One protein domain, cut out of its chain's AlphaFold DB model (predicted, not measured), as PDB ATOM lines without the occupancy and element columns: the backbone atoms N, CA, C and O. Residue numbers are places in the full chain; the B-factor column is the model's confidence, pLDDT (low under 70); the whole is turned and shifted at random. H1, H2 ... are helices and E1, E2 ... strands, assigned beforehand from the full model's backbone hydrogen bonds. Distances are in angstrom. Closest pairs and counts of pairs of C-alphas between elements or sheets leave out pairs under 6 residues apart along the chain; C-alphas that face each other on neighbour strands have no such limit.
ATOM      1  N   VAL A  38     195.440 189.417 225.810       94.25
ATOM      2  CA  VAL A  38     196.166 188.351 226.527       94.25
ATOM      3  C   VAL A  38     195.224 187.171 226.763       94.25
ATOM      4  O   VAL A  38     194.088 187.363 227.193       94.25
ATOM      5  N   VAL A  39     195.695 185.955 226.503       93.81
ATOM      6  CA  VAL A  39     194.966 184.690 226.645       93.81
ATOM      7  C   VAL A  39     195.532 183.885 227.813       93.81
ATOM      8  O   VAL A  39     196.735 183.628 227.853       93.81
ATOM      9  N   ASN A  40     194.647 183.446 228.709       91.81
ATOM     10  CA  ASN A  40     194.898 182.440 229.738       91.81
ATOM     11  C   ASN A  40     194.178 181.128 229.409       91.81
ATOM     12  O   ASN A  40     193.030 181.153 228.948       91.81
ATOM     13  N   VAL A  41     194.810 179.994 229.712       90.12
ATOM     14  CA  VAL A  41     194.261 178.657 229.458       90.12
ATOM     15  C   VAL A  41     194.220 177.817 230.731       90.12
ATOM     16  O   VAL A  41     195.214 177.644 231.431       90.12
ATOM     17  N   GLU A  42     193.059 177.224 230.991       88.06
ATOM     18  CA  GLU A  42     192.829 176.267 232.071       88.06
ATOM     19  C   GLU A  42     192.450 174.910 231.470       88.06
ATOM     20  O   GLU A  42     191.499 174.805 230.690       88.06
ATOM     21  N   ASN A  43     193.178 173.855 231.844       87.62
ATOM     22  CA  ASN A  43     192.794 172.484 231.512       87.62
ATOM     23  C   ASN A  43     191.675 172.034 232.452       87.62
ATOM     24  O   ASN A  43     191.820 172.123 233.672       87.62
ATOM     25  N   LEU A  44     190.575 171.530 231.896       87.75
ATOM     26  CA  LEU A  44     189.433 171.078 232.681       87.75
ATOM     27  C   LEU A  44     189.465 169.551 232.875       87.75
ATOM     28  O   LEU A  44     189.881 168.827 231.966       87.75
ATOM     29  N   PRO A  45     189.017 169.046 234.041       84.88
ATOM     30  CA  PRO A  45     188.838 167.613 234.264       84.88
ATOM     31  C   PRO A  45     187.782 167.025 233.318       84.88
ATOM     32  O   PRO A  45     187.003 167.753 232.713       84.88
ATOM     33  N   ASN A  46     187.735 165.697 233.212       83.25
ATOM     34  CA  ASN A  46     186.780 164.985 232.362       83.25
ATOM     35  C   ASN A  46     185.601 164.426 233.160       83.25
ATOM     36  O   ASN A  46     185.804 163.860 234.232       83.25
ATOM     37  N   GLY A  47     184.395 164.508 232.592       81.81
ATOM     38  CA  GLY A  47     183.159 163.964 233.168       81.81
ATOM     39  C   GLY A  47     182.086 165.030 233.384       81.81
ATOM     40  O   GLY A  47     182.401 166.185 233.629       81.81
ATOM     41  N   ARG A  48     180.806 164.651 233.317       88.19
ATOM     42  CA  ARG A  48     179.656 165.576 233.370       88.19
ATOM     43  C   ARG A  48     179.685 166.505 234.584       88.19
ATOM     44  O   ARG A  48     179.546 166.043 235.713       88.19
ATOM     45  N   GLY A  49     179.821 167.810 234.342       80.62
ATOM     46  CA  GLY A  49     179.722 168.852 235.371       80.62
ATOM     47  C   GLY A  49     180.807 168.822 236.457       80.62
ATOM     48  O   GLY A  49     180.715 169.578 237.423       80.62
ATOM     49  N   VAL A  50     181.835 167.979 236.324       78.56
ATOM     50  CA  VAL A  50     182.861 167.774 237.363       78.56
ATOM     51  C   VAL A  50     183.792 168.975 237.549       78.56
ATOM     52  O   VAL A  50     184.389 169.132 238.608       78.56
ATOM     53  N   ALA A  51     183.902 169.855 236.551       77.44
ATOM     54  CA  ALA A  51     184.623 171.120 236.663       77.44
ATOM     55  C   ALA A  51     183.797 172.214 237.365       77.44
ATOM     56  O   ALA A  51     184.260 173.354 237.468       77.44
ATOM     57  N   GLY A  52     182.596 171.886 237.848       76.75
ATOM     58  CA  GLY A  52     181.686 172.802 238.522       76.75
ATOM     59  C   GLY A  52     180.822 173.614 237.559       76.75
ATOM     60  O   GLY A  52     180.824 173.413 236.340       76.75
ATOM     61  N   ALA A  53     180.052 174.534 238.134       81.31
ATOM     62  CA  ALA A  53     179.085 175.322 237.393       81.31
ATOM     63  C   ALA A  53     179.665 176.636 236.835       81.31
ATOM     64  O   ALA A  53     180.554 177.246 237.432       81.31
ATOM     65  N   MET A  54     179.140 177.076 235.691       85.81
ATOM     66  CA  MET A  54     179.412 178.365 235.057       85.81
ATOM     67  C   MET A  54     178.083 179.057 234.749       85.81
ATOM     68  O   MET A  54     177.359 178.661 233.836       85.81
ATOM     69  N   ASP A  55     177.770 180.093 235.523       85.88
ATOM     70  CA  ASP A  55     176.615 180.956 235.284       85.88
ATOM     71  C   ASP A  55     176.936 181.969 234.176       85.88
ATOM     72  O   ASP A  55     177.676 182.932 234.383       85.88
ATOM     73  N   LEU A  56     176.390 181.750 232.983       90.94
ATOM     74  CA  LEU A  56     176.619 182.601 231.820       90.94
ATOM     75  C   LEU A  56     176.065 184.016 232.024       90.94
ATOM     76  O   LEU A  56     176.665 184.966 231.522       90.94
ATOM     77  N   THR A  57     175.001 184.187 232.818       88.31
ATOM     78  CA  THR A  57     174.470 185.514 233.163       88.31
ATOM     79  C   THR A  57     175.497 186.315 233.965       88.31
ATOM     80  O   THR A  57     175.726 187.489 233.674       88.31
ATOM     81  N   ALA A  58     176.147 185.677 234.942       81.44
ATOM     82  CA  ALA A  58     177.164 186.315 235.775       81.44
ATOM     83  C   ALA A  58     178.493 186.537 235.030       81.44
ATOM     84  O   ALA A  58     179.168 187.540 235.259       81.44
ATOM     85  N   TYR A  59     178.880 185.618 234.140       84.38
ATOM     86  CA  TYR A  59     180.126 185.719 233.368       84.38
ATOM     87  C   TYR A  59     180.028 186.676 232.168       84.38
ATOM     88  O   TYR A  59     181.056 187.188 231.717       84.38
ATOM     89  N   GLY A  60     178.821 186.890 231.638       89.44
ATOM     90  CA  GLY A  60     178.562 187.668 230.429       89.44
ATOM     91  C   GLY A  60     177.579 188.808 230.666       89.44
ATOM     92  O   GLY A  60     176.412 188.721 230.273       89.44
ATOM     93  N   ASP A  61     178.024 189.889 231.315       87.50
ATOM     94  CA  ASP A  61     177.173 191.068 231.525       87.50
ATOM     95  C   ASP A  61     176.888 191.825 230.217       87.50
ATOM     96  O   ASP A  61     175.816 192.417 230.090       87.50
ATOM     97  N   LEU A  62     177.790 191.740 229.230       92.69
ATOM     98  CA  LEU A  62     177.606 192.321 227.898       92.69
ATOM     99  C   LEU A  62     176.854 191.379 226.952       92.69
ATOM    100  O   LEU A  62     175.885 191.798 226.326       92.69
ATOM    101  N   ASP A  63     177.297 190.127 226.838       96.56
ATOM    102  CA  ASP A  63     176.683 189.100 225.986       96.56
ATOM    103  C   ASP A  63     177.159 187.703 226.420       96.56
ATOM    104  O   ASP A  63     178.230 187.555 227.012       96.56
ATOM    105  N   TRP A  64     176.391 186.664 226.110       96.81
ATOM    106  CA  TRP A  64     176.808 185.270 226.260       96.81
ATOM    107  C   TRP A  64     176.062 184.381 225.266       96.81
ATOM    108  O   TRP A  64     174.948 184.691 224.847       96.81
ATOM    109  N   VAL A  65     176.678 183.256 224.906       97.31
ATOM    110  CA  VAL A  65     176.114 182.230 224.028       97.31
ATOM    111  C   VAL A  65     176.342 180.830 224.594       97.31
ATOM    112  O   VAL A  65     177.424 180.531 225.104       97.31
ATOM    113  N   HIS A  66     175.343 179.959 224.452       97.19
ATOM    114  CA  HIS A  66     175.429 178.517 224.695       97.19
ATOM    115  C   HIS A  66     175.168 177.772 223.386       97.19
ATOM    116  O   HIS A  66     174.131 177.959 222.749       97.19
ATOM    117  N   VAL A  67     176.118 176.954 222.945       95.94
ATOM    118  CA  VAL A  67     176.127 176.345 221.610       95.94
ATOM    119  C   VAL A  67     175.737 174.874 221.712       95.94
ATOM    120  O   VAL A  67     176.279 174.129 222.518       95.94
ATOM    121  N   THR A  68     174.816 174.429 220.856       94.69
ATOM    122  CA  THR A  68     174.407 173.021 220.717       94.69
ATOM    123  C   THR A  68     174.221 172.674 219.240       94.69
ATOM    124  O   THR A  68     174.194 173.568 218.393       94.69
ATOM    125  N   GLY A  69     174.054 171.397 218.890       88.25
ATOM    126  CA  GLY A  69     173.742 170.976 217.518       88.25
ATOM    127  C   GLY A  69     172.562 171.744 216.898       88.25
ATOM    128  O   GLY A  69     172.760 172.414 215.887       88.25
ATOM    129  N   PRO A  70     171.371 171.754 217.532       85.25
ATOM    130  CA  PRO A  70     170.172 172.397 216.983       85.25
ATOM    131  C   PRO A  70     170.209 173.929 216.906       85.25
ATOM    132  O   PRO A  70     169.434 174.511 216.150       85.25
ATOM    133  N   GLY A  71     171.048 174.607 217.698       89.44
ATOM    134  CA  GLY A  71     171.012 176.069 217.771       89.44
ATOM    135  C   GLY A  71     171.962 176.684 218.797       89.44
ATOM    136  O   GLY A  71     172.744 175.988 219.445       89.44
ATOM    137  N   ILE A  72     171.899 178.012 218.906       93.56
ATOM    138  CA  ILE A  72     172.675 178.817 219.854       93.56
ATOM    139  C   ILE A  72     171.690 179.595 220.728       93.56
ATOM    140  O   ILE A  72     170.970 180.450 220.206       93.56
ATOM    141  N   ASP A  73     171.660 179.301 222.028       94.44
ATOM    142  CA  ASP A  73     170.979 180.146 223.019       94.44
ATOM    143  C   ASP A  73     171.883 181.335 223.367       94.44
ATOM    144  O   ASP A  73     173.107 181.247 223.238       94.44
ATOM    145  N   ARG A  74     171.294 182.462 223.761       95.19
ATOM    146  CA  ARG A  74     172.017 183.710 224.014       95.19
ATOM    147  C   ARG A  74     171.311 184.609 225.017       95.19
ATOM    148  O   ARG A  74     170.101 184.495 225.224       95.19
ATOM    149  N   LYS A  75     172.060 185.581 225.536       95.25
ATOM    150  CA  LYS A  75     171.531 186.659 226.378       95.25
ATOM    151  C   LYS A  75     170.413 187.426 225.661       95.25
ATOM    152  O   LYS A  75     170.556 187.852 224.513       95.25
ATOM    153  N   SER A  76     169.289 187.608 226.346       91.88
ATOM    154  CA  SER A  76     168.125 188.326 225.828       91.88
ATOM    155  C   SER A  76     168.259 189.837 226.037       91.88
ATOM    156  O   SER A  76     168.813 190.299 227.031       91.88
ATOM    157  N   GLY A  77     167.724 190.630 225.104       88.44
ATOM    158  CA  GLY A  77     167.598 192.085 225.262       88.44
ATOM    159  C   GLY A  77     168.892 192.899 225.130       88.44
ATOM    160  O   GLY A  77     168.867 194.092 225.427       88.44
ATOM    161  N   VAL A  78     169.995 192.300 224.665       91.19
ATOM    162  CA  VAL A  78     171.284 192.981 224.441       91.19
ATOM    163  C   VAL A  78     171.726 192.929 222.968       91.19
ATOM    164  O   VAL A  78     171.325 192.016 222.239       91.19
ATOM    165  N   PRO A  79     172.552 193.882 222.494       89.12
ATOM    166  CA  PRO A  79     173.189 193.792 221.182       89.12
ATOM    167  C   PRO A  79     174.104 192.567 221.071       89.12
ATOM    168  O   PRO A  79     174.901 192.301 221.970       89.12
ATOM    169  N   GLN A  80     174.036 191.867 219.935       90.56
ATOM    170  CA  GLN A  80     174.905 190.720 219.660       90.56
ATOM    171  C   GLN A  80     176.362 191.182 219.561       90.56
ATOM    172  O   GLN A  80     176.753 191.837 218.596       90.56
ATOM    173  N   SER A  81     177.152 190.843 220.575       94.38
ATOM    174  CA  SER A  81     178.573 191.183 220.690       94.38
ATOM    175  C   SER A  81     179.468 189.945 220.580       94.38
ATOM    176  O   SER A  81     180.689 190.075 220.508       94.38
ATOM    177  N   ILE A  82     178.865 188.753 220.541       97.56
ATOM    178  CA  ILE A  82     179.514 187.484 220.218       97.56
ATOM    179  C   ILE A  82     178.844 186.889 218.972       97.56
ATOM    180  O   ILE A  82     177.654 186.560 218.979       97.56
ATOM    181  N   ALA A  83     179.621 186.706 217.905       96.56
ATOM    182  CA  ALA A  83     179.226 185.902 216.749       96.56
ATOM    183  C   ALA A  83     179.943 184.547 216.788       96.56
ATOM    184  O   ALA A  83     181.131 184.503 217.100       96.56
ATOM    185  N   VAL A  84     179.228 183.458 216.483       96.06
ATOM    186  CA  VAL A  84     179.785 182.099 216.406       96.06
ATOM    187  C   VAL A  84     179.446 181.500 215.048       96.06
ATOM    188  O   VAL A  84     178.270 181.276 214.760       96.06
ATOM    189  N   ASP A  85     180.475 181.197 214.264       93.69
ATOM    190  CA  ASP A  85     180.354 180.590 212.941       93.69
ATOM    191  C   ASP A  85     180.842 179.137 212.961       93.69
ATOM    192  O   ASP A  85     181.837 178.807 213.616       93.69
ATOM    193  N   ASP A  86     180.152 178.275 212.215       92.00
ATOM    194  CA  ASP A  86     180.648 176.947 211.849       92.00
ATOM    195  C   ASP A  86     181.548 177.088 210.618       92.00
ATOM    196  O   ASP A  86     181.142 177.685 209.620       92.00
ATOM    197  N   LEU A  87     182.776 176.570 210.690       91.62
ATOM    198  CA  LEU A  87     183.702 176.612 209.555       91.62
ATOM    199  C   LEU A  87     183.277 175.658 208.425       91.62
ATOM    200  O   LEU A  87     183.650 175.893 207.279       91.62
ATOM    201  N   ASN A  88     182.473 174.628 208.730       88.88
ATOM    202  CA  ASN A  88     181.876 173.723 207.748       88.88
ATOM    203  C   ASN A  88     180.360 173.566 207.963       88.88
ATOM    204  O   ASN A  88     179.906 172.517 208.434       88.88
ATOM    205  N   PRO A  89     179.543 174.558 207.580       84.06
ATOM    206  CA  PRO A  89     178.100 174.497 207.800       84.06
ATOM    207  C   PRO A  89     177.431 173.294 207.110       84.06
ATOM    208  O   PRO A  89     176.444 172.771 207.627       84.06
ATOM    209  N   ASP A  90     177.992 172.805 205.998       82.19
ATOM    210  CA  ASP A  90     177.480 171.641 205.259       82.19
ATOM    211  C   ASP A  90     177.764 170.300 205.965       82.19
ATOM    212  O   ASP A  90     177.067 169.313 205.723       82.19
ATOM    213  N   GLY A  91     178.765 170.249 206.853       73.62
ATOM    214  CA  GLY A  91     179.114 169.056 207.640       73.62
ATOM    215  C   GLY A  91     178.132 168.759 208.777       73.62
ATOM    216  O   GLY A  91     178.062 167.625 209.256       73.62
ATOM    217  N   GLY A  92     177.343 169.763 209.167       78.25
ATOM    218  CA  GLY A  92     176.377 169.694 210.256       78.25
ATOM    219  C   GLY A  92     177.017 169.741 211.649       78.25
ATOM    220  O   GLY A  92     178.102 169.217 211.896       78.25
ATOM    221  N   ARG A  93     176.290 170.336 212.602       89.69
ATOM    222  CA  ARG A  93     176.687 170.437 214.014       89.69
ATOM    223  C   ARG A  93     175.871 169.474 214.871       89.69
ATOM    224  O   ARG A  93     174.642 169.451 214.784       89.69
ATOM    225  N   THR A  94     176.528 168.703 215.735       92.38
ATOM    226  CA  THR A  94     175.857 167.800 216.693       92.38
ATOM    227  C   THR A  94     176.014 168.295 218.134       92.38
ATOM    228  O   THR A  94     176.576 169.366 218.374       92.38
ATOM    229  N   THR A  95     175.445 167.568 219.101       95.56
ATOM    230  CA  THR A  95     175.447 167.947 220.522       95.56
ATOM    231  C   THR A  95     176.199 166.908 221.342       95.56
ATOM    232  O   THR A  95     175.873 165.724 221.264       95.56
ATOM    233  N   LEU A  96     177.149 167.356 222.161       94.56
ATOM    234  CA  LEU A  96     177.654 166.585 223.301       94.56
ATOM    235  C   LEU A  96     176.784 166.865 224.528       94.56
ATOM    236  O   LEU A  96     176.182 167.936 224.608       94.56
ATOM    237  N   ASP A  97     176.732 165.943 225.483       93.50
ATOM    238  CA  ASP A  97     176.006 166.094 226.754       93.50
ATOM    239  C   ASP A  97     176.892 165.862 227.990       93.50
ATOM    240  O   ASP A  97     176.408 165.822 229.125       93.50
ATOM    241  N   ASP A  98     178.197 165.727 227.774       92.19
ATOM    242  CA  ASP A  98     179.209 165.369 228.756       92.19
ATOM    243  C   ASP A  98     180.245 166.471 229.015       92.19
ATOM    244  O   ASP A  98     181.349 166.185 229.482       92.19
ATOM    245  N   SER A  99     179.877 167.740 228.787       93.56
ATOM    246  CA  SER A  99     180.722 168.884 229.142       93.56
ATOM    247  C   SER A  99     181.144 168.792 230.610       93.56
ATOM    248  O   SER A  99     180.299 168.569 231.491       93.56
ATOM    249  N   PRO A 100     182.431 169.031 230.913       89.62
ATOM    250  CA  PRO A 100     182.879 169.071 232.289       89.62
ATOM    251  C   PRO A 100     182.387 170.293 233.044       89.62
ATOM    252  O   PRO A 100     182.350 170.275 234.269       89.62
ATOM    253  N   VAL A 101     181.958 171.333 232.335       89.62
ATOM    254  CA  VAL A 101     181.317 172.503 232.928       89.62
ATOM    255  C   VAL A 101     179.806 172.338 232.857       89.62
ATOM    256  O   VAL A 101     179.266 171.979 231.810       89.62
ATOM    257  N   SER A 102     179.145 172.631 233.972       89.25
ATOM    258  CA  SER A 102     177.691 172.711 234.063       89.25
ATOM    259  C   SER A 102     177.236 174.161 233.888       89.25
ATOM    260  O   SER A 102     177.555 175.021 234.702       89.25
ATOM    261  N   PHE A 103     176.532 174.470 232.811       92.00
ATOM    262  CA  PHE A 103     176.115 175.825 232.468       92.00
ATOM    263  C   PHE A 103     174.748 176.170 233.071       92.00
ATOM    264  O   PHE A 103     173.875 175.312 233.241       92.00
ATOM    265  N   GLY A 104     174.555 177.447 233.386       91.00
ATOM    266  CA  GLY A 104     173.259 177.999 233.772       91.00
ATOM    267  C   GLY A 104     173.133 179.463 233.375       91.00
ATOM    268  O   GLY A 104     174.140 180.124 233.138       91.00
ATOM    269  N   TRP A 105     171.904 179.950 233.259       92.62
ATOM    270  CA  TRP A 105     171.587 181.339 232.940       92.62
ATOM    271  C   TRP A 105     170.149 181.669 233.345       92.62
ATOM    272  O   TRP A 105     169.256 180.820 233.309       92.62
ATOM    273  N   SER A 106     169.918 182.929 233.706       91.38
ATOM    274  CA  SER A 106     168.601 183.450 234.100       91.38
ATOM    275  C   SER A 106     167.999 184.433 233.092       91.38
ATOM    276  O   SER A 106     166.792 184.659 233.109       91.38
ATOM    277  N   ASP A 107     168.815 184.973 232.188       92.44
ATOM    278  CA  ASP A 107     168.464 186.049 231.253       92.44
ATOM    279  C   ASP A 107     168.574 185.637 229.772       92.44
ATOM    280  O   ASP A 107     168.796 186.472 228.895       92.44
ATOM    281  N   GLY A 108     168.415 184.341 229.492       90.88
ATOM    282  CA  GLY A 108     168.340 183.788 228.133       90.88
ATOM    283  C   GLY A 108     166.917 183.774 227.579       90.88
ATOM    284  O   GLY A 108     165.981 184.252 228.222       90.88
ATOM    285  N   ALA A 109     166.719 183.172 226.403       86.81
ATOM    286  CA  ALA A 109     165.369 182.978 225.859       86.81
ATOM    287  C   ALA A 109     164.494 182.110 226.787       86.81
ATOM    288  O   ALA A 109     163.278 182.292 226.875       86.81
ATOM    289  N   SER A 110     165.110 181.165 227.497       88.00
ATOM    290  CA  SER A 110     164.506 180.414 228.596       88.00
ATOM    291  C   SER A 110     165.565 180.159 229.670       88.00
ATOM    292  O   SER A 110     166.666 179.749 229.306       88.00
ATOM    293  N   PRO A 111     165.284 180.392 230.966       90.19
ATOM    294  CA  PRO A 111     166.237 180.104 232.033       90.19
ATOM    295  C   PRO A 111     166.625 178.624 232.068       90.19
ATOM    296  O   PRO A 111     165.770 177.753 231.891       90.19
ATOM    297  N   ALA A 112     167.894 178.337 232.350       91.81
ATOM    298  CA  ALA A 112     168.392 176.973 232.479       91.81
ATOM    299  C   ALA A 112     169.426 176.862 233.601       91.81
ATOM    300  O   ALA A 112     170.147 177.810 233.907       91.81
ATOM    301  N   THR A 113     169.521 175.685 234.210       88.12
ATOM    302  CA  THR A 113     170.525 175.356 235.225       88.12
ATOM    303  C   THR A 113     170.979 173.915 235.031       88.12
ATOM    304  O   THR A 113     170.198 173.061 234.614       88.12
ATOM    305  N   GLY A 114     172.246 173.623 235.323       83.94
ATOM    306  CA  GLY A 114     172.736 172.244 235.288       83.94
ATOM    307  C   GLY A 114     173.066 171.701 233.890       83.94
ATOM    308  O   GLY A 114     173.208 170.490 233.731       83.94
ATOM    309  N   VAL A 115     173.133 172.551 232.862       93.12
ATOM    310  CA  VAL A 115     173.234 172.123 231.460       93.12
ATOM    311  C   VAL A 115     174.664 171.699 231.134       93.12
ATOM    312  O   VAL A 115     175.571 172.515 231.173       93.12
ATOM    313  N   THR A 116     174.890 170.445 230.744       94.25
ATOM    314  CA  THR A 116     176.228 169.940 230.361       94.25
ATOM    315  C   THR A 116     176.384 169.742 228.854       94.25
ATOM    316  O   THR A 116     177.242 168.980 228.408       94.25
ATOM    317  N   THR A 117     175.542 170.389 228.049       95.81
ATOM    318  CA  THR A 117     175.581 170.237 226.593       95.81
ATOM    319  C   THR A 117     176.599 171.157 225.925       95.81
ATOM    320  O   THR A 117     177.046 172.137 226.514       95.81
ATOM    321  N   GLY A 118     176.982 170.839 224.690       95.75
ATOM    322  CA  GLY A 118     177.858 171.680 223.874       95.75
ATOM    323  C   GLY A 118     177.756 171.353 222.385       95.75
ATOM    324  O   GLY A 118     177.271 170.284 222.012       95.75
ATOM    325  N   GLY A 119     178.204 172.265 221.525       95.94
ATOM    326  CA  GLY A 119     178.244 172.067 220.081       95.94
ATOM    327  C   GLY A 119     179.457 171.239 219.680       95.94
ATOM    328  O   GLY A 119     180.569 171.515 220.128       95.94
ATOM    329  N   VAL A 120     179.243 170.247 218.822       94.25
ATOM    330  CA  VAL A 120     180.279 169.379 218.261       94.25
ATOM    331  C   VAL A 120     180.413 169.675 216.774       94.25
ATOM    332  O   VAL A 120     179.454 169.537 216.013       94.25
ATOM    333  N   PHE A 121     181.616 170.072 216.384       92.31
ATOM    334  CA  PHE A 121     182.009 170.471 215.043       92.31
ATOM    335  C   PHE A 121     182.834 169.351 214.430       92.31
ATOM    336  O   PHE A 121     183.846 168.909 214.985       92.31
ATOM    337  N   ASN A 122     182.389 168.885 213.275       86.06
ATOM    338  CA  ASN A 122     183.050 167.860 212.495       86.06
ATOM    339  C   ASN A 122     182.882 168.205 211.012       86.06
ATOM    340  O   ASN A 122     181.948 168.904 210.635       86.06
ATOM    341  N   TYR A 123     183.794 167.734 210.171       82.31
ATOM    342  CA  TYR A 123     183.685 167.923 208.734       82.31
ATOM    343  C   TYR A 123     183.043 166.736 208.004       82.31
ATOM    344  O   TYR A 123     182.293 166.948 207.059       82.31
ATOM    345  N   ASP A 124     183.338 165.504 208.436       83.25
ATOM    346  CA  ASP A 124     182.788 164.256 207.893       83.25
ATOM    347  C   ASP A 124     182.849 163.116 208.928       83.25
ATOM    348  O   ASP A 124     183.363 163.282 210.033       83.25
ATOM    349  N   THR A 125     182.346 161.930 208.595       82.19
ATOM    350  CA  THR A 125     182.393 160.750 209.483       82.19
ATOM    351  C   THR A 125     183.290 159.632 208.961       82.19
ATOM    352  O   THR A 125     183.250 158.521 209.488       82.19
ATOM    353  N   THR A 126     184.095 159.904 207.933       84.44
ATOM    354  CA  THR A 126     184.865 158.881 207.209       84.44
ATOM    355  C   THR A 126     186.363 159.104 207.249       84.44
ATOM    356  O   THR A 126     187.112 158.130 207.169       84.44
ATOM    357  N   THR A 127     186.830 160.343 207.370       84.50
ATOM    358  CA  THR A 127     188.257 160.603 207.217       84.50
ATOM    359  C   THR A 127     189.032 160.430 208.517       84.50
ATOM    360  O   THR A 127     188.605 160.839 209.598       84.50
ATOM    361  N   VAL A 128     190.216 159.838 208.380       89.62
ATOM    362  CA  VAL A 128     191.245 159.665 209.406       89.62
ATOM    363  C   VAL A 128     192.574 160.095 208.789       89.62
ATOM    364  O   VAL A 128     192.847 159.758 207.639       89.62
ATOM    365  N   GLY A 129     193.399 160.828 209.534       87.38
ATOM    366  CA  GLY A 129     194.650 161.401 209.030       87.38
ATOM    367  C   GLY A 129     194.613 162.926 208.951       87.38
ATOM    368  O   GLY A 129     193.890 163.560 209.719       87.38
ATOM    369  N   ASP A 130     195.459 163.519 208.110       86.94
ATOM    370  CA  ASP A 130     195.585 164.974 207.943       86.94
ATOM    371  C   ASP A 130     194.269 165.593 207.449       86.94
ATOM    372  O   ASP A 130     193.650 165.095 206.509       86.94
ATOM    373  N   THR A 131     193.837 166.672 208.099       82.69
ATOM    374  CA  THR A 131     192.597 167.390 207.777       82.69
ATOM    375  C   THR A 131     192.835 168.864 207.467       82.69
ATOM    376  O   THR A 131     191.877 169.627 207.380       82.69
ATOM    377  N   THR A 132     194.086 169.301 207.314       79.12
ATOM    378  CA  THR A 132     194.441 170.718 207.114       79.12
ATOM    379  C   THR A 132     193.818 171.331 205.856       79.12
ATOM    380  O   THR A 132     193.486 172.518 205.849       79.12
ATOM    381  N   ALA A 133     193.580 170.518 204.819       79.06
ATOM    382  CA  ALA A 133     192.901 170.923 203.586       79.06
ATOM    383  C   ALA A 133     191.385 171.157 203.747       79.06
ATOM    384  O   ALA A 133     190.759 171.728 202.855       79.06
ATOM    385  N   HIS A 134     190.793 170.739 204.867       77.62
ATOM    386  CA  HIS A 134     189.378 170.921 205.170       77.62
ATOM    387  C   HIS A 134     189.208 172.074 206.169       77.62
ATOM    388  O   HIS A 134     189.980 172.211 207.124       77.62
ATOM    389  N   ASP A 135     188.226 172.946 205.939       76.88
ATOM    390  CA  ASP A 135     187.893 174.014 206.882       76.88
ATOM    391  C   ASP A 135     186.830 173.478 207.831       76.88
ATOM    392  O   ASP A 135     185.716 173.230 207.403       76.88
ATOM    393  N   ALA A 136     187.189 173.172 209.077       83.75
ATOM    394  CA  ALA A 136     186.272 172.549 210.025       83.75
ATOM    395  C   ALA A 136     186.638 172.874 211.470       83.75
ATOM    396  O   ALA A 136     187.811 172.847 211.856       83.75
ATOM    397  N   GLY A 137     185.607 173.172 212.260       91.94
ATOM    398  CA  GLY A 137     185.727 173.726 213.600       91.94
ATOM    399  C   GLY A 137     184.808 174.935 213.763       91.94
ATOM    400  O   GLY A 137     183.748 174.991 213.147       91.94
ATOM    401  N   TYR A 138     185.215 175.903 214.578       94.75
ATOM    402  CA  TYR A 138     184.395 177.071 214.899       94.75
ATOM    403  C   TYR A 138     185.197 178.368 214.843       94.75
ATOM    404  O   TYR A 138     186.414 178.379 215.061       94.75
ATOM    405  N   ARG A 139     184.490 179.478 214.626       96.56
ATOM    406  CA  ARG A 139     185.013 180.838 214.779       96.56
ATOM    407  C   ARG A 139     184.153 181.624 215.762       96.56
ATOM    408  O   ARG A 139     182.935 181.583 215.658       96.56
ATOM    409  N   ILE A 140     184.777 182.345 216.692       98.12
ATOM    410  CA  ILE A 140     184.117 183.317 217.575       98.12
ATOM    411  C   ILE A 140     184.640 184.705 217.219       98.12
ATOM    412  O   ILE A 140     185.850 184.913 217.231       98.12
ATOM    413  N   THR A 141     183.755 185.658 216.946       97.88
ATOM    414  CA  THR A 141     184.134 187.048 216.654       97.88
ATOM    415  C   THR A 141     183.567 187.983 217.715       97.88
ATOM    416  O   THR A 141     182.367 187.949 217.994       97.88
ATOM    417  N   VAL A 142     184.431 188.830 218.280       97.50
ATOM    418  CA  VAL A 142     184.071 189.913 219.207       97.50
ATOM    419  C   VAL A 142     184.512 191.244 218.581       97.50
ATOM    420  O   VAL A 142     185.713 191.444 218.390       97.50
ATOM    421  N   PRO A 143     183.586 192.163 218.247       95.44
ATOM    422  CA  PRO A 143     183.912 193.425 217.577       95.44
ATOM    423  C   PRO A 143     184.643 194.377 218.523       95.44
ATOM    424  O   PRO A 143     184.509 194.226 219.731       95.44
ATOM    425  N   ALA A 144     185.365 195.377 218.011       94.31
ATOM    426  CA  ALA A 144     186.030 196.400 218.825       94.31
ATOM    427  C   ALA A 144     185.062 197.206 219.717       94.31
ATOM    428  O   ALA A 144     183.908 197.424 219.347       94.31
ATOM    429  N   ALA A 145     185.529 197.647 220.891       93.25
ATOM    430  CA  ALA A 145     184.784 198.544 221.783       93.25
ATOM    431  C   ALA A 145     185.724 199.381 222.664       93.25
ATOM    432  O   ALA A 145     186.814 198.929 223.002       93.25
ATOM    433  N   ASP A 146     185.275 200.561 223.097       90.69
ATOM    434  CA  ASP A 146     186.088 201.531 223.857       90.69
ATOM    435  C   ASP A 146     186.385 201.119 225.309       90.69
ATOM    436  O   ASP A 146     187.181 201.760 225.992       90.69
ATOM    437  N   SER A 147     185.744 200.064 225.816       89.44
ATOM    438  CA  SER A 147     185.983 199.533 227.158       89.44
ATOM    439  C   SER A 147     186.857 198.275 227.119       89.44
ATOM    440  O   SER A 147     186.769 197.484 226.174       89.44
ATOM    441  N   PRO A 148     187.689 198.034 228.151       91.81
ATOM    442  CA  PRO A 148     188.392 196.765 228.277       91.81
ATOM    443  C   PRO A 148     187.380 195.649 228.553       91.81
ATOM    444  O   PRO A 148     186.468 195.806 229.372       91.81
ATOM    445  N   ARG A 149     187.538 194.504 227.885       94.06
ATOM    446  CA  ARG A 149     186.571 193.394 227.943       94.06
ATOM    447  C   ARG A 149     187.240 192.053 228.173       94.06
ATOM    448  O   ARG A 149     188.414 191.874 227.861       94.06
ATOM    449  N   ARG A 150     186.490 191.103 228.725       93.56
ATOM    450  CA  ARG A 150     186.920 189.726 228.973       93.56
ATOM    451  C   ARG A 150     186.001 188.763 228.239       93.56
ATOM    452  O   ARG A 150     184.807 188.760 228.510       93.56
ATOM    453  N   LEU A 151     186.555 187.927 227.366       95.94
ATOM    454  CA  LEU A 151     185.853 186.782 226.784       95.94
ATOM    455  C   LEU A 151     186.266 185.508 227.527       95.94
ATOM    456  O   LEU A 151     187.451 185.193 227.575       95.94
ATOM    457  N   VAL A 152     185.311 184.753 228.066       94.38
ATOM    458  CA  VAL A 152     185.544 183.410 228.620       94.38
ATOM    459  C   VAL A 152     184.800 182.394 227.769       94.38
ATOM    460  O   VAL A 152     183.595 182.530 227.594       94.38
ATOM    461  N   PHE A 153     185.477 181.365 227.258       96.38
ATOM    462  CA  PHE A 153     184.823 180.303 226.489       96.38
ATOM    463  C   PHE A 153     185.345 178.908 226.838       96.38
ATOM    464  O   PHE A 153     186.469 178.746 227.317       96.38
ATOM    465  N   VAL A 154     184.510 177.893 226.610       96.38
ATOM    466  CA  VAL A 154     184.816 176.484 226.896       96.38
ATOM    467  C   VAL A 154     184.798 175.700 225.593       96.38
ATOM    468  O   VAL A 154     183.754 175.593 224.949       96.38
ATOM    469  N   GLY A 155     185.947 175.139 225.220       95.44
ATOM    470  CA  GLY A 155     186.095 174.341 224.006       95.44
ATOM    471  C   GLY A 155     186.919 173.083 224.242       95.44
ATOM    472  O   GLY A 155     187.712 173.015 225.182       95.44
ATOM    473  N   GLY A 156     186.742 172.078 223.393       95.31
ATOM    474  CA  GLY A 156     187.413 170.793 223.546       95.31
ATOM    475  C   GLY A 156     187.723 170.096 222.233       95.31
ATOM    476  O   GLY A 156     187.392 170.577 221.151       95.31
ATOM    477  N   ILE A 157     188.400 168.958 222.346       95.56
ATOM    478  CA  ILE A 157     188.698 168.059 221.235       95.56
ATOM    479  C   ILE A 157     188.625 166.607 221.707       95.56
ATOM    480  O   ILE A 157     188.978 166.290 222.847       95.56
ATOM    481  N   TRP A 158     188.204 165.711 220.822       94.75
ATOM    482  CA  TRP A 158     188.181 164.274 221.069       94.75
ATOM    483  C   TRP A 158     188.642 163.511 219.830       94.75
ATOM    484  O   TRP A 158     188.223 163.830 218.721       94.75
ATOM    485  N   GLN A 159     189.505 162.505 220.019       94.25
ATOM    486  CA  GLN A 159     190.043 161.641 218.953       94.25
ATOM    487  C   GLN A 159     190.616 162.406 217.742       94.25
ATOM    488  O   GLN A 159     190.476 161.998 216.584       94.25
ATOM    489  N   ALA A 160     191.254 163.541 218.005       93.44
ATOM    490  CA  ALA A 160     191.800 164.430 216.996       93.44
ATOM    491  C   ALA A 160     192.917 165.308 217.580       93.44
ATOM    492  O   ALA A 160     193.113 165.401 218.796       93.44
ATOM    493  N   THR A 161     193.640 165.958 216.679       93.75
ATOM    494  CA  THR A 161     194.621 167.009 216.945       93.75
ATOM    495  C   THR A 161     194.149 168.296 216.273       93.75
ATOM    496  O   THR A 161     193.538 168.261 215.200       93.75
ATOM    497  N   GLY A 162     194.423 169.437 216.891       93.19
ATOM    498  CA  GLY A 162     194.053 170.744 216.368       93.19
ATOM    499  C   GLY A 162     194.705 171.879 217.143       93.19
ATOM    500  O   GLY A 162     195.594 171.667 217.973       93.19
ATOM    501  N   ALA A 163     194.250 173.097 216.877       93.38
ATOM    502  CA  ALA A 163     194.709 174.284 217.580       93.38
ATOM    503  C   ALA A 163     193.577 175.293 217.777       93.38
ATOM    504  O   ALA A 163     192.654 175.385 216.966       93.38
ATOM    505  N   VAL A 164     193.691 176.072 218.852       95.31
ATOM    506  CA  VAL A 164     192.908 177.288 219.070       95.31
ATOM    507  C   VAL A 164     193.822 178.482 218.830       95.31
ATOM    508  O   VAL A 164     194.922 178.560 219.384       95.31
ATOM    509  N   THR A 165     193.363 179.402 217.991       94.81
ATOM    510  CA  THR A 165     194.068 180.637 217.636       94.81
ATOM    511  C   THR A 165     193.257 181.852 218.062       94.81
ATOM    512  O   THR A 165     192.030 181.802 218.031       94.81
ATOM    513  N   VAL A 166     193.936 182.928 218.461       95.81
ATOM    514  CA  VAL A 166     193.321 184.236 218.729       95.81
ATOM    515  C   VAL A 166     194.100 185.297 217.962       95.81
ATOM    516  O   VAL A 166     195.331 185.335 218.044       95.81
ATOM    517  N   THR A 167     193.390 186.134 217.212       94.69
ATOM    518  CA  THR A 167     193.936 187.250 216.422       94.69
ATOM    519  C   THR A 167     193.092 188.501 216.620       94.69
ATOM    520  O   THR A 167     191.917 188.395 216.968       94.69
ATOM    521  N   ALA A 168     193.648 189.684 216.357       92.31
ATOM    522  CA  ALA A 168     192.843 190.899 216.305       92.31
ATOM    523  C   ALA A 168     191.936 190.898 215.068       92.31
ATOM    524  O   ALA A 168     192.280 190.312 214.037       92.31
ATOM    525  N   THR A 169     190.779 191.556 215.148       91.81
ATOM    526  CA  THR A 169     189.836 191.661 214.017       91.81
ATOM    527  C   THR A 169     190.391 192.449 212.835       91.81
ATOM    528  O   THR A 169     190.020 192.180 211.697       91.81
ATOM    529  N   ASP A 170     191.268 193.417 213.090       86.75
ATOM    530  CA  ASP A 170     191.924 194.243 212.073       86.75
ATOM    531  C   ASP A 170     193.258 193.645 211.583       86.75
ATOM    532  O   ASP A 170     193.925 194.223 210.726       86.75
ATOM    533  N   GLY A 171     193.646 192.478 212.113       81.19
ATOM    534  CA  GLY A 171     194.920 191.823 211.825       81.19
ATOM    535  C   GLY A 171     196.132 192.477 212.495       81.19
ATOM    536  O   GLY A 171     197.261 192.104 212.171       81.19
ATOM    537  N   SER A 172     195.927 193.433 213.404       77.56
ATOM    538  CA  SER A 172     197.001 194.017 214.204       77.56
ATOM    539  C   SER A 172     197.522 193.040 215.271       77.56
ATOM    540  O   SER A 172     196.858 192.078 215.669       77.56
ATOM    541  N   GLY A 173     198.750 193.279 215.736       75.69
ATOM    542  CA  GLY A 173     199.378 192.487 216.797       75.69
ATOM    543  C   GLY A 173     199.785 191.061 216.399       75.69
ATOM    544  O   GLY A 173     199.720 190.645 215.241       75.69
ATOM    545  N   GLY A 174     200.278 190.307 217.384       79.06
ATOM    546  CA  GLY A 174     200.659 188.904 217.211       79.06
ATOM    547  C   GLY A 174     199.471 187.936 217.279       79.06
ATOM    548  O   GLY A 174     198.464 188.194 217.930       79.06
ATOM    549  N   THR A 175     199.607 186.764 216.652       86.94
ATOM    550  CA  THR A 175     198.653 185.652 216.816       86.94
ATOM    551  C   THR A 175     198.999 184.821 218.056       86.94
ATOM    552  O   THR A 175     200.137 184.358 218.214       86.94
ATOM    553  N   TYR A 176     198.014 184.578 218.925       90.75
ATOM    554  CA  TYR A 176     198.107 183.530 219.942       90.75
ATOM    555  C   TYR A 176     197.708 182.194 219.319       90.75
ATOM    556  O   TYR A 176     196.744 182.109 218.562       90.75
ATOM    557  N   THR A 177     198.442 181.131 219.630       89.06
ATOM    558  CA  THR A 177     198.121 179.772 219.186       89.06
ATOM    559  C   THR A 177     198.437 178.807 220.309       89.06
ATOM    560  O   THR A 177     199.506 178.891 220.917       89.06
ATOM    561  N   THR A 178     197.520 177.881 220.574       88.94
ATOM    562  CA  THR A 178     197.747 176.780 221.510       88.94
ATOM    563  C   THR A 178     197.230 175.468 220.927       88.94
ATOM    564  O   THR A 178     196.103 175.423 220.418       88.94
ATOM    565  N   PRO A 179     198.037 174.393 220.951       89.19
ATOM    566  CA  PRO A 179     197.598 173.092 220.481       89.19
ATOM    567  C   PRO A 179     196.577 172.472 221.445       89.19
ATOM    568  O   PRO A 179     196.594 172.682 222.667       89.19
ATOM    569  N   ILE A 180     195.689 171.657 220.885       92.19
ATOM    570  CA  ILE A 180     194.750 170.830 221.636       92.19
ATOM    571  C   ILE A 180     194.667 169.454 220.965       92.19
ATOM    572  O   ILE A 180     194.412 169.349 219.768       92.19
ATOM    573  N   THR A 181     194.928 168.395 221.733       92.88
ATOM    574  CA  THR A 181     195.058 167.024 221.217       92.88
ATOM    575  C   THR A 181     194.445 166.026 222.193       92.88
ATOM    576  O   THR A 181     194.647 166.148 223.399       92.88
ATOM    577  N   ALA A 182     193.737 165.022 221.667       94.12
ATOM    578  CA  ALA A 182     193.138 163.932 222.434       94.12
ATOM    579  C   ALA A 182     193.085 162.626 221.620       94.12
ATOM    580  O   ALA A 182     192.611 162.640 220.487       94.12
ATOM    581  N   SER A 183     193.488 161.490 222.204       85.50
ATOM    582  CA  SER A 183     193.505 160.160 221.552       85.50
ATOM    583  C   SER A 183     192.698 159.082 222.299       85.50
ATOM    584  O   SER A 183     192.961 157.890 222.161       85.50
ATOM    585  N   GLY A 184     191.736 159.487 223.134       85.88
ATOM    586  CA  GLY A 184     190.915 158.570 223.932       85.88
ATOM    587  C   GLY A 184     189.903 159.318 224.788       85.88
ATOM    588  O   GLY A 184     188.719 159.347 224.469       85.88
ATOM    589  N   THR A 185     190.384 159.970 225.842       90.44
ATOM    590  CA  THR A 185     189.587 160.894 226.659       90.44
ATOM    591  C   THR A 185     189.599 162.280 226.023       90.44
ATOM    592  O   THR A 185     190.625 162.681 225.473       90.44
ATOM    593  N   ALA A 186     188.481 163.006 226.074       92.31
ATOM    594  CA  ALA A 186     188.429 164.373 225.570       92.31
ATOM    595  C   ALA A 186     189.442 165.273 226.300       92.31
ATOM    596  O   ALA A 186     189.739 165.091 227.483       92.31
ATOM    597  N   ALA A 187     189.985 166.249 225.581       94.69
ATOM    598  CA  ALA A 187     190.731 167.345 226.177       94.69
ATOM    599  C   ALA A 187     189.855 168.591 226.085       94.69
ATOM    600  O   ALA A 187     189.582 169.072 224.986       94.69
ATOM    601  N   VAL A 188     189.393 169.092 227.230       94.88
ATOM    602  CA  VAL A 188     188.542 170.283 227.317       94.88
ATOM    603  C   VAL A 188     189.300 171.376 228.056       94.88
ATOM    604  O   VAL A 188     189.954 171.126 229.068       94.88
ATOM    605  N   LYS A 189     189.229 172.596 227.531       93.88
ATOM    606  CA  LYS A 189     189.923 173.766 228.058       93.88
ATOM    607  C   LYS A 189     188.940 174.922 228.246       93.88
ATOM    608  O   LYS A 189     188.034 175.117 227.432       93.88
ATOM    609  N   ARG A 190     189.144 175.704 229.306       92.69
ATOM    610  CA  ARG A 190     188.544 177.033 229.467       92.69
ATOM    611  C   ARG A 190     189.580 178.071 229.064       92.69
ATOM    612  O   ARG A 190     190.717 178.037 229.527       92.69
ATOM    613  N   TYR A 191     189.170 178.992 228.213       94.31
ATOM    614  CA  TYR A 191     190.001 180.078 227.719       94.31
ATOM    615  C   TYR A 191     189.465 181.393 228.262       94.31
ATOM    616  O   TYR A 191     188.256 181.621 228.224       94.31
ATOM    617  N   THR A 192     190.355 182.254 228.744       93.06
ATOM    618  CA  THR A 192     190.029 183.628 229.137       93.06
ATOM    619  C   THR A 192     190.857 184.585 228.298       93.06
ATOM    620  O   THR A 192     192.080 184.553 228.366       93.06
ATOM    621  N   VAL A 193     190.205 185.436 227.510       95.06
ATOM    622  CA  VAL A 193     190.851 186.451 226.675       95.06
ATOM    623  C   VAL A 193     190.554 187.830 227.252       95.06
ATOM    624  O   VAL A 193     189.403 188.257 227.300       95.06
ATOM    625  N   THR A 194     191.595 188.520 227.703       93.75
ATOM    626  CA  THR A 194     191.558 189.915 228.159       93.75
ATOM    627  C   THR A 194     191.834 190.811 226.955       93.75
ATOM    628  O   THR A 194     192.896 190.692 226.357       93.75
ATOM    629  N   ILE A 195     190.892 191.681 226.589       94.12
ATOM    630  CA  ILE A 195     190.889 192.488 225.359       94.12
ATOM    631  C   ILE A 195     191.049 193.968 225.724       94.12
ATOM    632  O   ILE A 195     190.375 194.459 226.639       94.12
ATOM    633  N   ARG A 196     191.951 194.678 225.036       91.50
ATOM    634  CA  ARG A 196     192.204 196.105 225.285       91.50
ATOM    635  C   ARG A 196     191.058 196.992 224.771       91.50
ATOM    636  O   ARG A 196     190.321 196.588 223.873       91.50
ATOM    637  N   PRO A 197     190.910 198.210 225.323       91.19
ATOM    638  CA  PRO A 197     190.067 199.247 224.731       91.19
ATOM    639  C   PRO A 197     190.422 199.495 223.262       91.19
ATOM    640  O   PRO A 197     191.601 199.555 222.928       91.19
ATOM    641  N   GLY A 198     189.417 199.664 222.410       91.50
ATOM    642  CA  GLY A 198     189.572 199.890 220.970       91.50
ATOM    643  C   GLY A 198     189.787 198.619 220.142       91.50
ATOM    644  O   GLY A 198     189.705 198.686 218.920       91.50
ATOM    645  N   GLU A 199     189.984 197.462 220.780       93.19
ATOM    646  CA  GLU A 199     190.378 196.224 220.102       93.19
ATOM    647  C   GLU A 199     189.231 195.212 219.997       93.19
ATOM    648  O   GLU A 199     188.399 195.069 220.904       93.19
ATOM    649  N   GLY A 200     189.201 194.483 218.880       94.56
ATOM    650  CA  GLY A 200     188.330 193.331 218.634       94.56
ATOM    651  C   GLY A 200     189.152 192.067 218.390       94.56
ATOM    652  O   GLY A 200     190.318 192.148 218.009       94.56
ATOM    653  N   ILE A 201     188.558 190.890 218.602       96.75
ATOM    654  CA  ILE A 201     189.251 189.604 218.434       96.75
ATOM    655  C   ILE A 201     188.465 188.603 217.587       96.75
ATOM    656  O   ILE A 201     187.232 188.607 217.558       96.75
ATOM    657  N   VAL A 202     189.207 187.695 216.960       97.38
ATOM    658  CA  VAL A 202     188.705 186.488 216.306       97.38
ATOM    659  C   VAL A 202     189.381 185.282 216.949       97.38
ATOM    660  O   VAL A 202     190.606 185.172 216.948       97.38
ATOM    661  N   VAL A 203     188.582 184.368 217.491       97.69
ATOM    662  CA  VAL A 203     189.029 183.062 217.984       97.69
ATOM    663  C   VAL A 203     188.690 182.016 216.934       97.69
ATOM    664  O   VAL A 203     187.540 181.933 216.518       97.69
ATOM    665  N   THR A 204     189.649 181.188 216.527       96.12
ATOM    666  CA  THR A 204     189.393 180.079 215.595       96.12
ATOM    667  C   THR A 204     189.902 178.768 216.180       96.12
ATOM    668  O   THR A 204     191.098 178.638 216.450       96.12
ATOM    669  N   GLY A 205     189.004 177.797 216.361       95.06
ATOM    670  CA  GLY A 205     189.346 176.409 216.669       95.06
ATOM    671  C   GLY A 205     189.306 175.577 215.391       95.06
ATOM    672  O   GLY A 205     188.265 175.539 214.740       95.06
ATOM    673  N   ARG A 206     190.416 174.924 215.023       93.19
ATOM    674  CA  ARG A 206     190.531 174.178 213.756       93.19
ATOM    675  C   ARG A 206     191.283 172.859 213.917       93.19
ATOM    676  O   ARG A 206     192.217 172.762 214.716       93.19
ATOM    677  N   PHE A 207     190.877 171.843 213.152       89.94
ATOM    678  CA  PHE A 207     191.579 170.559 213.102       89.94
ATOM    679  C   PHE A 207     192.941 170.665 212.411       89.94
ATOM    680  O   PHE A 207     193.108 171.399 211.439       89.94
ATOM    681  N   ALA A 208     193.877 169.840 212.868       89.38
ATOM    682  CA  ALA A 208     195.086 169.490 212.134       89.38
ATOM    683  C   ALA A 208     194.994 168.058 211.584       89.38
ATOM    684  O   ALA A 208     195.325 167.814 210.428       89.38
ATOM    685  N   SER A 209     194.507 167.111 212.390       90.25
ATOM    686  CA  SER A 209     194.325 165.719 211.971       90.25
ATOM    687  C   SER A 209     193.289 164.998 212.833       90.25
ATOM    688  O   SER A 209     193.203 165.242 214.036       90.25
ATOM    689  N   LYS A 210     192.547 164.055 212.244       91.38
ATOM    690  CA  LYS A 210     191.700 163.099 212.970       91.38
ATOM    691  C   LYS A 210     192.456 161.807 213.257       91.38
ATOM    692  O   LYS A 210     193.002 161.190 212.347       91.38
ATOM    693  N   LEU A 211     192.400 161.356 214.508       92.06
ATOM    694  CA  LEU A 211     192.932 160.056 214.937       92.06
ATOM    695  C   LEU A 211     191.885 158.940 214.794       92.06
ATOM    696  O   LEU A 211     192.230 157.764 214.714       92.06
ATOM    697  N   HIS A 212     190.606 159.316 214.724       92.94
ATOM    698  CA  HIS A 212     189.472 158.437 214.467       92.94
ATOM    699  C   HIS A 212     188.412 159.172 213.634       92.94
ATOM    700  O   HIS A 212     188.312 160.396 213.701       92.94
ATOM    701  N   ALA A 213     187.574 158.442 212.893       88.94
ATOM    702  CA  ALA A 213     186.612 159.040 211.960       88.94
ATOM    703  C   ALA A 213     185.550 159.923 212.655       88.94
ATOM    704  O   ALA A 213     185.094 160.928 212.109       88.94
ATOM    705  N   ALA A 214     185.223 159.582 213.908       89.06
ATOM    706  CA  ALA A 214     184.348 160.353 214.797       89.06
ATOM    707  C   ALA A 214     185.066 161.472 215.585       89.06
ATOM    708  O   ALA A 214     184.461 162.089 216.465       89.06
ATOM    709  N   GLY A 215     186.352 161.708 215.308       91.75
ATOM    710  CA  GLY A 215     187.123 162.768 215.943       91.75
ATOM    711  C   GLY A 215     186.485 164.131 215.702       91.75
ATOM    712  O   GLY A 215     186.027 164.417 214.596       91.75
ATOM    713  N   ASN A 216     186.410 164.950 216.747       92.12
ATOM    714  CA  ASN A 216     185.657 166.196 216.710       92.12
ATOM    715  C   ASN A 216     186.293 167.322 217.541       92.12
ATOM    716  O   ASN A 216     187.107 167.064 218.429       92.12
ATOM    717  N   LEU A 217     185.904 168.561 217.231       94.38
ATOM    718  CA  LEU A 217     186.133 169.758 218.039       94.38
ATOM    719  C   LEU A 217     184.817 170.161 218.696       94.38
ATOM    720  O   LEU A 217     183.752 169.957 218.121       94.38
ATOM    721  N   SER A 218     184.872 170.787 219.864       95.00
ATOM    722  CA  SER A 218     183.679 171.287 220.536       95.00
ATOM    723  C   SER A 218     183.823 172.725 221.015       95.00
ATOM    724  O   SER A 218     184.912 173.179 221.371       95.00
ATOM    725  N   LEU A 219     182.692 173.431 221.030       97.12
ATOM    726  CA  LEU A 219     182.499 174.723 221.684       97.12
ATOM    727  C   LEU A 219     181.185 174.633 222.453       97.12
ATOM    728  O   LEU A 219     180.134 174.415 221.852       97.12
ATOM    729  N   ALA A 220     181.251 174.763 223.774       96.94
ATOM    730  CA  ALA A 220     180.076 174.644 224.627       96.94
ATOM    731  C   ALA A 220     179.427 176.006 224.892       96.94
ATOM    732  O   ALA A 220     178.243 176.178 224.631       96.94
ATOM    733  N   ALA A 221     180.205 176.995 225.335       97.06
ATOM    734  CA  ALA A 221     179.697 178.333 225.627       97.06
ATOM    735  C   ALA A 221     180.786 179.403 225.496       97.06
ATOM    736  O   ALA A 221     181.978 179.094 225.596       97.06
ATOM    737  N   ALA A 222     180.366 180.657 225.323       97.69
ATOM    738  CA  ALA A 222     181.216 181.842 225.403       97.69
ATOM    739  C   ALA A 222     180.476 182.997 226.097       97.69
ATOM    740  O   ALA A 222     179.302 183.222 225.828       97.69
ATOM    741  N   ALA A 223     181.150 183.736 226.975       95.75
ATOM    742  CA  ALA A 223     180.587 184.840 227.750       95.75
ATOM    743  C   ALA A 223     181.525 186.055 227.721       95.75
ATOM    744  O   ALA A 223     182.731 185.910 227.924       95.75
ATOM    745  N   LEU A 224     180.974 187.239 227.454       95.88
ATOM    746  CA  LEU A 224     181.695 188.498 227.292       95.88
ATOM    747  C   LEU A 224     181.291 189.485 228.389       95.88
ATOM    748  O   LEU A 224     180.107 189.792 228.546       95.88
ATOM    749  N   SER A 225     182.278 190.028 229.099       91.50
ATOM    750  CA  SER A 225     182.051 191.002 230.168       91.50
ATOM    751  C   SER A 225     182.967 192.220 230.128       91.50
ATOM    752  O   SER A 225     184.008 192.216 229.469       91.50
ATOM    753  N   THR A 226     182.578 193.278 230.843       89.44
ATOM    754  CA  THR A 226     183.426 194.465 231.060       89.44
ATOM    755  C   THR A 226     184.468 194.199 232.153       89.44
ATOM    756  O   THR A 226     184.143 193.688 233.223       89.44
ATOM    757  N   LEU A 227     185.729 194.571 231.918       83.94
ATOM    758  CA  LEU A 227     186.833 194.366 232.864       83.94
ATOM    759  C   LEU A 227     186.980 195.545 233.842       83.94
ATOM    760  O   LEU A 227     186.870 196.702 233.447       83.94
ATOM    761  N   GLY A 228     187.291 195.253 235.110       74.69
ATOM    762  CA  GLY A 228     187.700 196.269 236.095       74.69
ATOM    763  C   GLY A 228     186.584 197.178 236.630       74.69
ATOM    764  O   GLY A 228     186.880 198.282 237.082       74.69
TER     765      GLY A 228
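This is residues 38 to 228 of the 1141 residues of an uncharacterized protein of Kribbella shirazensis (UniProt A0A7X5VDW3). Two twisted sheets stand face to face as a sandwich, their long strands running nearly along one line, and a small third sheet of E2, E7 and E8 sits with the short helix H1 outside the larger one. E9 with E16, E10 with E15, E11 with E14 and E12 with E13 are four nested antiparallel pairs, one long hairpin wound over both sheets: a jelly roll. The 191 printed residues have one named helix and 16 named strands, in the order E1, E2, H1, then E3 to E16, and the class is mostly strand. The larger sheet is branched and antiparallel; the second runs E5, E10, E15, E12, E13, antiparallel, and the small one E2, E7, E8, mixed. The whole is compact and rounded, with a radius of gyration of the C-alphas of 15.6 A and spans of 44, 39 and 29 A.

E1, residues 38 to 44, is an edge strand antiparallel to E14, residues 187 to 195; N 40 and O 192 are 2.8 A apart, within hydrogen-bond range, as are the N and O pairs below. E2, residues 53 to 55, is parallel to E7, residues 102 to 105, with N 54 and O 102 at 2.8 A. E7 and E8, residues 112 to 115, form a hairpin, N 105 and O 112 at 2.8 A. H1, residues 56 to 59, too short for an O i to N i+4 pair, only grazes this sheet; it is on the branched sheet, at a height of 7.1 A. E3, residues 63 to 67, and E4, residues 72 to 74, form a hairpin, N 66 and O 73 at 2.9 A. E16, residues 216 to 226, has E3 and E9, residues 118 to 121, on one side and E11, residues 149 to 158, on the other; N 65 and O 222 are at 2.8 A, N 119 and O 219 at 2.9 A, N 152 and O 223 at 2.8 A. E11 is also antiparallel to E14, N 151 and O 193 at 2.9 A, and E6, residues 93 to 96, to E9, N 96 and O 118 at 2.9 A. The second sheet runs E5, residues 83 to 86, E10, residues 137 to 142, E15, residues 201 to 210, E12, residues 160 to 168, and E13, residues 176 to 182, each antiparallel to the next; within hydrogen-bond range are N 85 and O 139 of E5 and E10 at 2.9 A, N 140 and O 203 of E10 and E15 at 2.8 A, N 165 and O 204 of E12 and E15 at 2.8 A, and N 162 and O 180 of E12 and E13 at 2.9 A.

E1 begins at C-alpha 38, (196.166, 188.351, 226.527), and E16 ends at C-alpha 226, (183.426, 194.465, 231.060). E16 is 31.8 A long, E11 30.0 A and E15 27.2 A.

The C-alphas of Thr 126 and Gly 228, the two farthest apart, are 47.3 A apart. The printed part has no cut; the link from E9 to E10, residues 122 to 136, is long. No printed residue is under 70 in pLDDT.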